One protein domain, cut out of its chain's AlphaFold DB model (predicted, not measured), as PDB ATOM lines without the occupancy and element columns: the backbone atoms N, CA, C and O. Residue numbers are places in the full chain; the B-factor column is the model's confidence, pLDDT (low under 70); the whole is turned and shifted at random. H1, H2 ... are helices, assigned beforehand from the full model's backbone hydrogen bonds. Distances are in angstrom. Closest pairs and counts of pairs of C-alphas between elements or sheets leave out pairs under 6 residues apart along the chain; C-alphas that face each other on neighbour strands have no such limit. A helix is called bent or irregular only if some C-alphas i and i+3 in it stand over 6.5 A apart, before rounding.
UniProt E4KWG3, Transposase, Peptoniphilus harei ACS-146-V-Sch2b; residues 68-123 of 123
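What this domain is: This is residues 68 to 123 of the 123 residues of the protein "Transposase" of Peptoniphilus harei ACS-146-V-Sch2b (UniProt E4KWG3). One long helix, H1, makes one side of the model and its longest axis; past its end the chain turns a corner through the short helix H2 and folds back, so that the short helix H3 sits between H1 and the last helix, H4, which crosses H3 on the side away from H1. The helices make few contacts with each other, and the corner at residues 86 to 92 sticks out. The printed part has 56 residues with four named helices, in the order H1, H2, H3, H4, and no named strand, and its class is all helix. It is only just compact, close to loose, with a radius of gyration of the C-alphas of 11.7 A and spans of 33 by 26 by 17 A.

How they stand to each other: The longest helix is H1, residues 68 to 87. H3, residues 99 to 104, and H1 only just touch, with 3 pairs of C-alphas within 8 A; the closest C-alphas are those of Glu 78 and Arg 100, 7.2 A apart. H1 touches H3 with residues 74 to 81 alone. The two run opposite ways at a shallow tilt of 21 degrees. H4, residues 112 to 122, touches H3, and the closest C-alphas, those of Leu 102 and Val 118, are 6.6 A apart. H3 and H4 are about perpendicular, at 78 degrees. H2, residues 90 to 95, is close to H1 but not clearly touching, with the C-alphas of Gln 85 and Ile 93 the closest at 6.6 A. H1 and H2 run opposite ways at a steep tilt of 44 degrees. H1 and H4 are apart, as are H2 and H4, and H2 and H3. In H2, H3 and H4 every O i to N i+4 pair is within hydrogen-bond range; in H1 it is 14 of 16.

Where its parts are: H1 runs from His 68, with its C-alpha at (-117.860, -13.786, 56.121), to Asp 87, with its C-alpha at (-133.440, -1.850, 78.343), a length of 29.6 A. H4 runs from Ser 112 to Leu 122, whose C-alpha is at (-123.195, 5.601, 70.319), over 15.6 A. H2, from Ser 90 to Tyr 95, is 8.7 A long, and H3, from Ser 99 to Thr 104, is 8.5 A long. No helix is bent or irregular.

The domain as a whole: The two C-alphas farthest apart are those of His 68 and Lys 91, at 34.8 A. Residues 86 to 92, of which 90 to 92 belong to H2, stand free. The links H1 to H2 and H2 to H3 are tight, and the link H3 to H4, 7 residues, is short. The printed part has no cut and ends at Val 123, the chain's last residue. The mean pLDDT of the printed part is 89.6, and residue 123 alone is under 70.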
ATOM      1  N   HIS A  68    -117.795 -13.166  54.799       91.06
ATOM      2  CA  HIS A  68    -117.860 -13.786  56.121       91.06
ATOM      3  C   HIS A  68    -117.404 -12.836  57.234       91.06
ATOM      4  O   HIS A  68    -118.047 -12.799  58.286       91.06
ATOM      5  N   PHE A  69    -116.341 -12.058  57.011       92.19
ATOM      6  CA  PHE A  69    -115.867 -11.064  57.977       92.19
ATOM      7  C   PHE A  69    -116.914  -9.972  58.234       92.19
ATOM      8  O   PHE A  69    -117.335  -9.775  59.375       92.19
ATOM      9  N   ILE A  70    -117.406  -9.328  57.171       92.31
ATOM     10  CA  ILE A  70    -118.422  -8.265  57.264       92.31
ATOM     11  C   ILE A  70    -119.689  -8.776  57.958       92.31
ATOM     12  O   ILE A  70    -120.283  -8.066  58.775       92.31
ATOM     13  N   ARG A  71    -120.089 -10.023  57.681       92.81
ATOM     14  CA  ARG A  71    -121.252 -10.646  58.315       92.81
ATOM     15  C   ARG A  71    -121.072 -10.796  59.823       92.81
ATOM     16  O   ARG A  71    -122.000 -10.472  60.557       92.81
ATOM     17  N   GLN A  72    -119.908 -11.258  60.288       93.62
ATOM     18  CA  GLN A  72    -119.652 -11.401  61.728       93.62
ATOM     19  C   GLN A  72    -119.682 -10.051  62.448       93.62
ATOM     20  O   GLN A  72    -120.326  -9.932  63.489       93.62
ATOM     21  N   VAL A  73    -119.065  -9.019  61.863       92.81
ATOM     22  CA  VAL A  73    -119.098  -7.655  62.418       92.81
ATOM     23  C   VAL A  73    -120.535  -7.132  62.491       92.81
ATOM     24  O   VAL A  73    -120.976  -6.661  63.537       92.81
ATOM     25  N   SER A  74    -121.302  -7.294  61.409       92.19
ATOM     26  CA  SER A  74    -122.714  -6.890  61.357       92.19
ATOM     27  C   SER A  74    -123.568  -7.602  62.412       92.19
ATOM     28  O   SER A  74    -124.432  -6.985  63.031       92.19
ATOM     29  N   TRP A  75    -123.340  -8.900  62.638       94.31
ATOM     30  CA  TRP A  75    -124.056  -9.667  63.659       94.31
ATOM     31  C   TRP A  75    -123.698  -9.237  65.078       94.31
ATOM     32  O   TRP A  75    -124.595  -9.118  65.911       94.31
ATOM     33  N   ALA A  76    -122.420  -8.974  65.353       94.69
ATOM     34  CA  ALA A  76    -121.989  -8.472  66.652       94.69
ATOM     35  C   ALA A  76    -122.665  -7.129  66.976       94.69
ATOM     36  O   ALA A  76    -123.260  -6.983  68.044       94.69
ATOM     37  N   LEU A  77    -122.667  -6.200  66.016       92.56
ATOM     38  CA  LEU A  77    -123.333  -4.904  66.146       92.56
ATOM     39  C   LEU A  77    -124.843  -5.055  66.383       92.56
ATOM     40  O   LEU A  77    -125.407  -4.436  67.284       92.56
ATOM     41  N   GLU A  78    -125.501  -5.926  65.617       92.00
ATOM     42  CA  GLU A  78    -126.934  -6.191  65.755       92.00
ATOM     43  C   GLU A  78    -127.291  -6.813  67.115       92.00
ATOM     44  O   GLU A  78    -128.329  -6.485  67.690       92.00
ATOM     45  N   ASN A  79    -126.439  -7.689  67.653       93.69
ATOM     46  CA  ASN A  79    -126.645  -8.294  68.969       93.69
ATOM     47  C   ASN A  79    -126.564  -7.250  70.087       93.69
ATOM     48  O   ASN A  79    -127.423  -7.240  70.970       93.69
ATOM     49  N   VAL A  80    -125.585  -6.343  70.024       92.00
ATOM     50  CA  VAL A  80    -125.474  -5.221  70.968       92.00
ATOM     51  C   VAL A  80    -126.688  -4.301  70.847       92.00
ATOM     52  O   VAL A  80    -127.332  -4.003  71.852       92.00
ATOM     53  N   ARG A  81    -127.086  -3.940  69.620       90.62
ATOM     54  CA  ARG A  81    -128.274  -3.115  69.357       90.62
ATOM     55  C   ARG A  81    -129.542  -3.727  69.959       90.62
ATOM     56  O   ARG A  81    -130.309  -3.034  70.619       90.62
ATOM     57  N   LYS A  82    -129.766  -5.030  69.749       90.06
ATOM     58  CA  LYS A  82    -130.912  -5.764  70.314       90.06
ATOM     59  C   LYS A  82    -130.866  -5.842  71.835       90.06
ATOM     60  O   LYS A  82    -131.927  -5.832  72.448       90.06
ATOM     61  N   LYS A  83    -129.675  -5.954  72.431       91.56
ATOM     62  CA  LYS A  83    -129.499  -5.950  73.887       91.56
ATOM     63  C   LYS A  83    -129.936  -4.603  74.464       91.56
ATOM     64  O   LYS A  83    -130.866  -4.582  75.252       91.56
ATOM     65  N   ILE A  84    -129.367  -3.502  73.972       89.19
ATOM     66  CA  ILE A  84    -129.700  -2.141  74.425       89.19
ATOM     67  C   ILE A  84    -131.188  -1.835  74.215       89.19
ATOM     68  O   ILE A  84    -131.834  -1.266  75.087       89.19
ATOM     69  N   GLN A  85    -131.773  -2.263  73.088       86.88
ATOM     70  CA  GLN A  85    -133.194  -2.029  72.813       86.88
ATOM     71  C   GLN A  85    -134.160  -2.647  73.830       86.88
ATOM     72  O   GLN A  85    -135.288  -2.168  73.926       86.88
ATOM     73  N   LYS A  86    -133.754  -3.688  74.563       88.25
ATOM     74  CA  LYS A  86    -134.587  -4.285  75.617       88.25
ATOM     75  C   LYS A  86    -134.653  -3.420  76.875       88.25
ATOM     76  O   LYS A  86    -135.642  -3.506  77.592       88.25
ATOM     77  N   ASP A  87    -133.640  -2.587  77.094       88.19
ATOM     78  CA  ASP A  87    -133.440  -1.850  78.343       88.19
ATOM     79  C   ASP A  87    -133.862  -0.369  78.233       88.19
ATOM     80  O   ASP A  87    -133.857   0.361  79.222       88.19
ATOM     81  N   ILE A  88    -134.251   0.098  77.038       87.38
ATOM     82  CA  ILE A  88    -134.654   1.492  76.786       87.38
ATOM     83  C   ILE A  88    -136.176   1.675  76.735       87.38
ATOM     84  O   ILE A  88    -136.940   0.776  76.385       87.38
ATOM     85  N   SER A  89    -136.629   2.897  77.030       89.31
ATOM     86  CA  SER A  89    -138.053   3.243  77.008       89.31
ATOM     87  C   SER A  89    -138.681   3.098  75.614       89.31
ATOM     88  O   SER A  89    -138.049   3.332  74.580       89.31
ATOM     89  N   SER A  90    -139.983   2.808  75.575       87.19
ATOM     90  CA  SER A  90    -140.756   2.686  74.329       87.19
ATOM     91  C   SER A  90    -140.688   3.939  73.439       87.19
ATOM     92  O   SER A  90    -140.739   3.830  72.212       87.19
ATOM     93  N   LYS A  91    -140.523   5.129  74.037       88.19
ATOM     94  CA  LYS A  91    -140.316   6.399  73.323       88.19
ATOM     95  C   LYS A  91    -138.990   6.400  72.556       88.19
ATOM     96  O   LYS A  91    -138.982   6.734  71.373       88.19
ATOM     97  N   LEU A  92    -137.901   5.967  73.194       84.62
ATOM     98  CA  LEU A  92    -136.580   5.874  72.564       84.62
ATOM     99  C   LEU A  92    -136.527   4.775  71.497       84.62
ATOM    100  O   LEU A  92    -135.947   4.986  70.437       84.62
ATOM    101  N   ILE A  93    -137.204   3.643  71.705       84.75
ATOM    102  CA  ILE A  93    -137.319   2.591  70.675       84.75
ATOM    103  C   ILE A  93    -137.972   3.143  69.400       84.75
ATOM    104  O   ILE A  93    -137.489   2.889  68.296       84.75
ATOM    105  N   LYS A  94    -139.065   3.910  69.543       85.50
ATOM    106  CA  LYS A  94    -139.759   4.544  68.409       85.50
ATOM    107  C   LYS A  94    -138.877   5.576  67.712       85.50
ATOM    108  O   LYS A  94    -138.849   5.596  66.484       85.50
ATOM    109  N   TYR A  95    -138.144   6.379  68.483       84.19
ATOM    110  CA  TYR A  95    -137.184   7.349  67.958       84.19
ATOM    111  C   TYR A  95    -136.082   6.653  67.135       84.19
ATOM    112  O   TYR A  95    -135.836   7.004  65.986       84.19
ATOM    113  N   PHE A  96    -135.529   5.548  67.643       84.50
ATOM    114  CA  PHE A  96    -134.473   4.770  66.988       84.50
ATOM    115  C   PHE A  96    -134.977   3.622  66.096       84.50
ATOM    116  O   PHE A  96    -134.251   2.649  65.850       84.50
ATOM    117  N   LYS A  97    -136.199   3.709  65.551       84.25
ATOM    118  CA  LYS A  97    -136.801   2.642  64.722       84.25
ATOM    119  C   LYS A  97    -135.945   2.271  63.500       84.25
ATOM    120  O   LYS A  97    -135.966   1.125  63.057       84.25
ATOM    121  N   ARG A  98    -135.161   3.219  62.972       88.31
ATOM    122  CA  ARG A  98    -134.250   3.029  61.825       88.31
ATOM    123  C   ARG A  98    -132.794   2.735  62.214       88.31
ATOM    124  O   ARG A  98    -131.956   2.612  61.324       88.31
ATOM    125  N   SER A  99    -132.501   2.551  63.505       88.25
ATOM    126  CA  SER A  99    -131.143   2.326  64.038       88.25
ATOM    127  C   SER A  99    -130.351   1.265  63.277       88.25
ATOM    128  O   SER A  99    -129.210   1.504  62.914       88.25
ATOM    129  N   ARG A 100    -130.957   0.117  62.944       90.06
ATOM    130  CA  ARG A 100    -130.276  -0.940  62.173       90.06
ATOM    131  C   ARG A 100    -129.760  -0.447  60.816       90.06
ATOM    132  O   ARG A 100    -128.629  -0.749  60.447       90.06
ATOM    133  N   SER A 101    -130.594   0.280  60.074       91.62
ATOM    134  CA  SER A 101    -130.232   0.816  58.758       91.62
ATOM    135  C   SER A 101    -129.127   1.860  58.881       91.62
ATOM    136  O   SER A 101    -128.185   1.833  58.104       91.62
ATOM    137  N   LEU A 102    -129.234   2.752  59.867       92.44
ATOM    138  CA  LEU A 102    -128.265   3.824  60.093       92.44
ATOM    139  C   LEU A 102    -126.897   3.276  60.519       92.44
ATOM    140  O   LEU A 102    -125.886   3.619  59.920       92.44
ATOM    141  N   LEU A 103    -126.876   2.340  61.470       90.81
ATOM    142  CA  LEU A 103    -125.652   1.741  62.013       90.81
ATOM    143  C   LEU A 103    -124.905   0.837  61.017       90.81
ATOM    144  O   LEU A 103    -123.729   0.550  61.214       90.81
ATOM    145  N   THR A 104    -125.572   0.362  59.960       89.94
ATOM    146  CA  THR A 104    -124.954  -0.486  58.918       89.94
ATOM    147  C   THR A 104    -124.686   0.260  57.610       89.94
ATOM    148  O   THR A 104    -124.060  -0.294  56.703       89.94
ATOM    149  N   LYS A 105    -125.130   1.517  57.496       90.81
ATOM    150  CA  LYS A 105    -124.867   2.364  56.331       90.81
ATOM    151  C   LYS A 105    -123.392   2.787  56.345       90.81
ATOM    152  O   LYS A 105    -122.881   3.160  57.400       90.81
ATOM    153  N   PRO A 106    -122.685   2.767  55.199       90.56
ATOM    154  CA  PRO A 106    -121.339   3.323  55.127       90.56
ATOM    155  C   PRO A 106    -121.332   4.780  55.588       90.56
ATOM    156  O   PRO A 106    -122.193   5.549  55.161       90.56
ATOM    157  N   ALA A 107    -120.344   5.166  56.399       90.31
ATOM    158  CA  ALA A 107    -120.260   6.515  56.958       90.31
ATOM    159  C   ALA A 107    -120.278   7.608  55.876       90.31
ATOM    160  O   ALA A 107    -120.963   8.613  56.019       90.31
ATOM    161  N   SER A 108    -119.623   7.358  54.737       94.06
ATOM    162  CA  SER A 108    -119.613   8.259  53.576       94.06
ATOM    163  C   SER A 108    -120.971   8.446  52.891       94.06
ATOM    164  O   SER A 108    -121.105   9.310  52.032       94.06
ATOM    165  N   LYS A 109    -121.969   7.621  53.225       94.75
ATOM    166  CA  LYS A 109    -123.332   7.692  52.686       94.75
ATOM    167  C   LYS A 109    -124.343   8.239  53.698       94.75
ATOM    168  O   LYS A 109    -125.529   8.278  53.371       94.75
ATOM    169  N   LEU A 110    -123.921   8.590  54.912       94.50
ATOM    170  CA  LEU A 110    -124.795   9.222  55.901       94.50
ATOM    171  C   LEU A 110    -125.012  10.698  55.536       94.50
ATOM    172  O   LEU A 110    -124.066  11.380  55.148       94.50
ATOM    173  N   SER A 111    -126.246  11.192  55.670       95.06
ATOM    174  CA  SER A 111    -126.499  12.637  55.700       95.06
ATOM    175  C   SER A 111    -125.971  13.244  57.003       95.06
ATOM    176  O   SER A 111    -125.701  12.534  57.976       95.06
ATOM    177  N   SER A 112    -125.856  14.569  57.048       94.25
ATOM    178  CA  SER A 112    -125.451  15.299  58.253       94.25
ATOM    179  C   SER A 112    -126.367  15.011  59.449       94.25
ATOM    180  O   SER A 112    -125.899  14.915  60.582       94.25
ATOM    181  N   GLU A 113    -127.669  14.853  59.212       91.69
ATOM    182  CA  GLU A 113    -128.666  14.505  60.228       91.69
ATOM    183  C   GLU A 113    -128.518  13.048  60.665       91.69
ATOM    184  O   GLU A 113    -128.435  12.773  61.858       91.69
ATOM    185  N   GLU A 114    -128.392  12.118  59.716       92.38
ATOM    186  CA  GLU A 114    -128.195  10.700  60.025       92.38
ATOM    187  C   GLU A 114    -126.906  10.469  60.833       92.38
ATOM    188  O   GLU A 114    -126.883   9.635  61.735       92.38
ATOM    189  N   ALA A 115    -125.838  11.218  60.546       91.50
ATOM    190  CA  ALA A 115    -124.591  11.153  61.302       91.50
ATOM    191  C   ALA A 115    -124.762  11.643  62.752       91.50
ATOM    192  O   ALA A 115    -124.200  11.044  63.670       91.50
ATOM    193  N   LYS A 116    -125.572  12.689  62.977       90.81
ATOM    194  CA  LYS A 116    -125.928  13.155  64.328       90.81
ATOM    195  C   LYS A 116    -126.754  12.109  65.072       90.81
ATOM    196  O   LYS A 116    -126.441  11.815  66.222       90.81
ATOM    197  N   ASP A 117    -127.740  11.510  64.407       89.62
ATOM    198  CA  ASP A 117    -128.562  10.444  64.988       89.62
ATOM    199  C   ASP A 117    -127.708   9.234  65.380       89.62
ATOM    200  O   ASP A 117    -127.876   8.683  66.465       89.62
ATOM    201  N   VAL A 118    -126.765   8.826  64.522       89.50
ATOM    202  CA  VAL A 118    -125.817   7.741  64.824       89.50
ATOM    203  C   VAL A 118    -124.919   8.111  66.002       89.50
ATOM    204  O   VAL A 118    -124.731   7.280  66.884       89.50
ATOM    205  N   SER A 119    -124.406   9.342  66.057       89.31
ATOM    206  CA  SER A 119    -123.600   9.817  67.188       89.31
ATOM    207  C   SER A 119    -124.381   9.729  68.502       89.31
ATOM    208  O   SER A 119    -123.891   9.159  69.469       89.31
ATOM    209  N   LEU A 120    -125.644  10.169  68.508       87.38
ATOM    210  CA  LEU A 120    -126.531  10.086  69.673       87.38
ATOM    211  C   LEU A 120    -126.794   8.636  70.128       87.38
ATOM    212  O   LEU A 120    -127.062   8.406  71.300       87.38
ATOM    213  N   MET A 121    -126.747   7.658  69.216       85.62
ATOM    214  CA  MET A 121    -126.923   6.233  69.544       85.62
ATOM    215  C   MET A 121    -125.672   5.575  70.141       85.62
ATOM    216  O   MET A 121    -125.787   4.485  70.701       85.62
ATOM    217  N   LEU A 122    -124.493   6.166  69.931       79.81
ATOM    218  CA  LEU A 122    -123.195   5.601  70.319       79.81
ATOM    219  C   LEU A 122    -122.632   6.199  71.621       79.81
ATOM    220  O   LEU A 122    -121.611   5.704  72.097       79.81
ATOM    221  N   VAL A 123    -123.277   7.240  72.157       66.12
ATOM    222  CA  VAL A 123    -122.985   7.876  73.455       66.12
ATOM    223  C   VAL A 123    -123.790   7.192  74.554       66.12
ATOM    224  O   VAL A 123    -123.190   6.911  75.613       66.12
TER     225      VAL A 123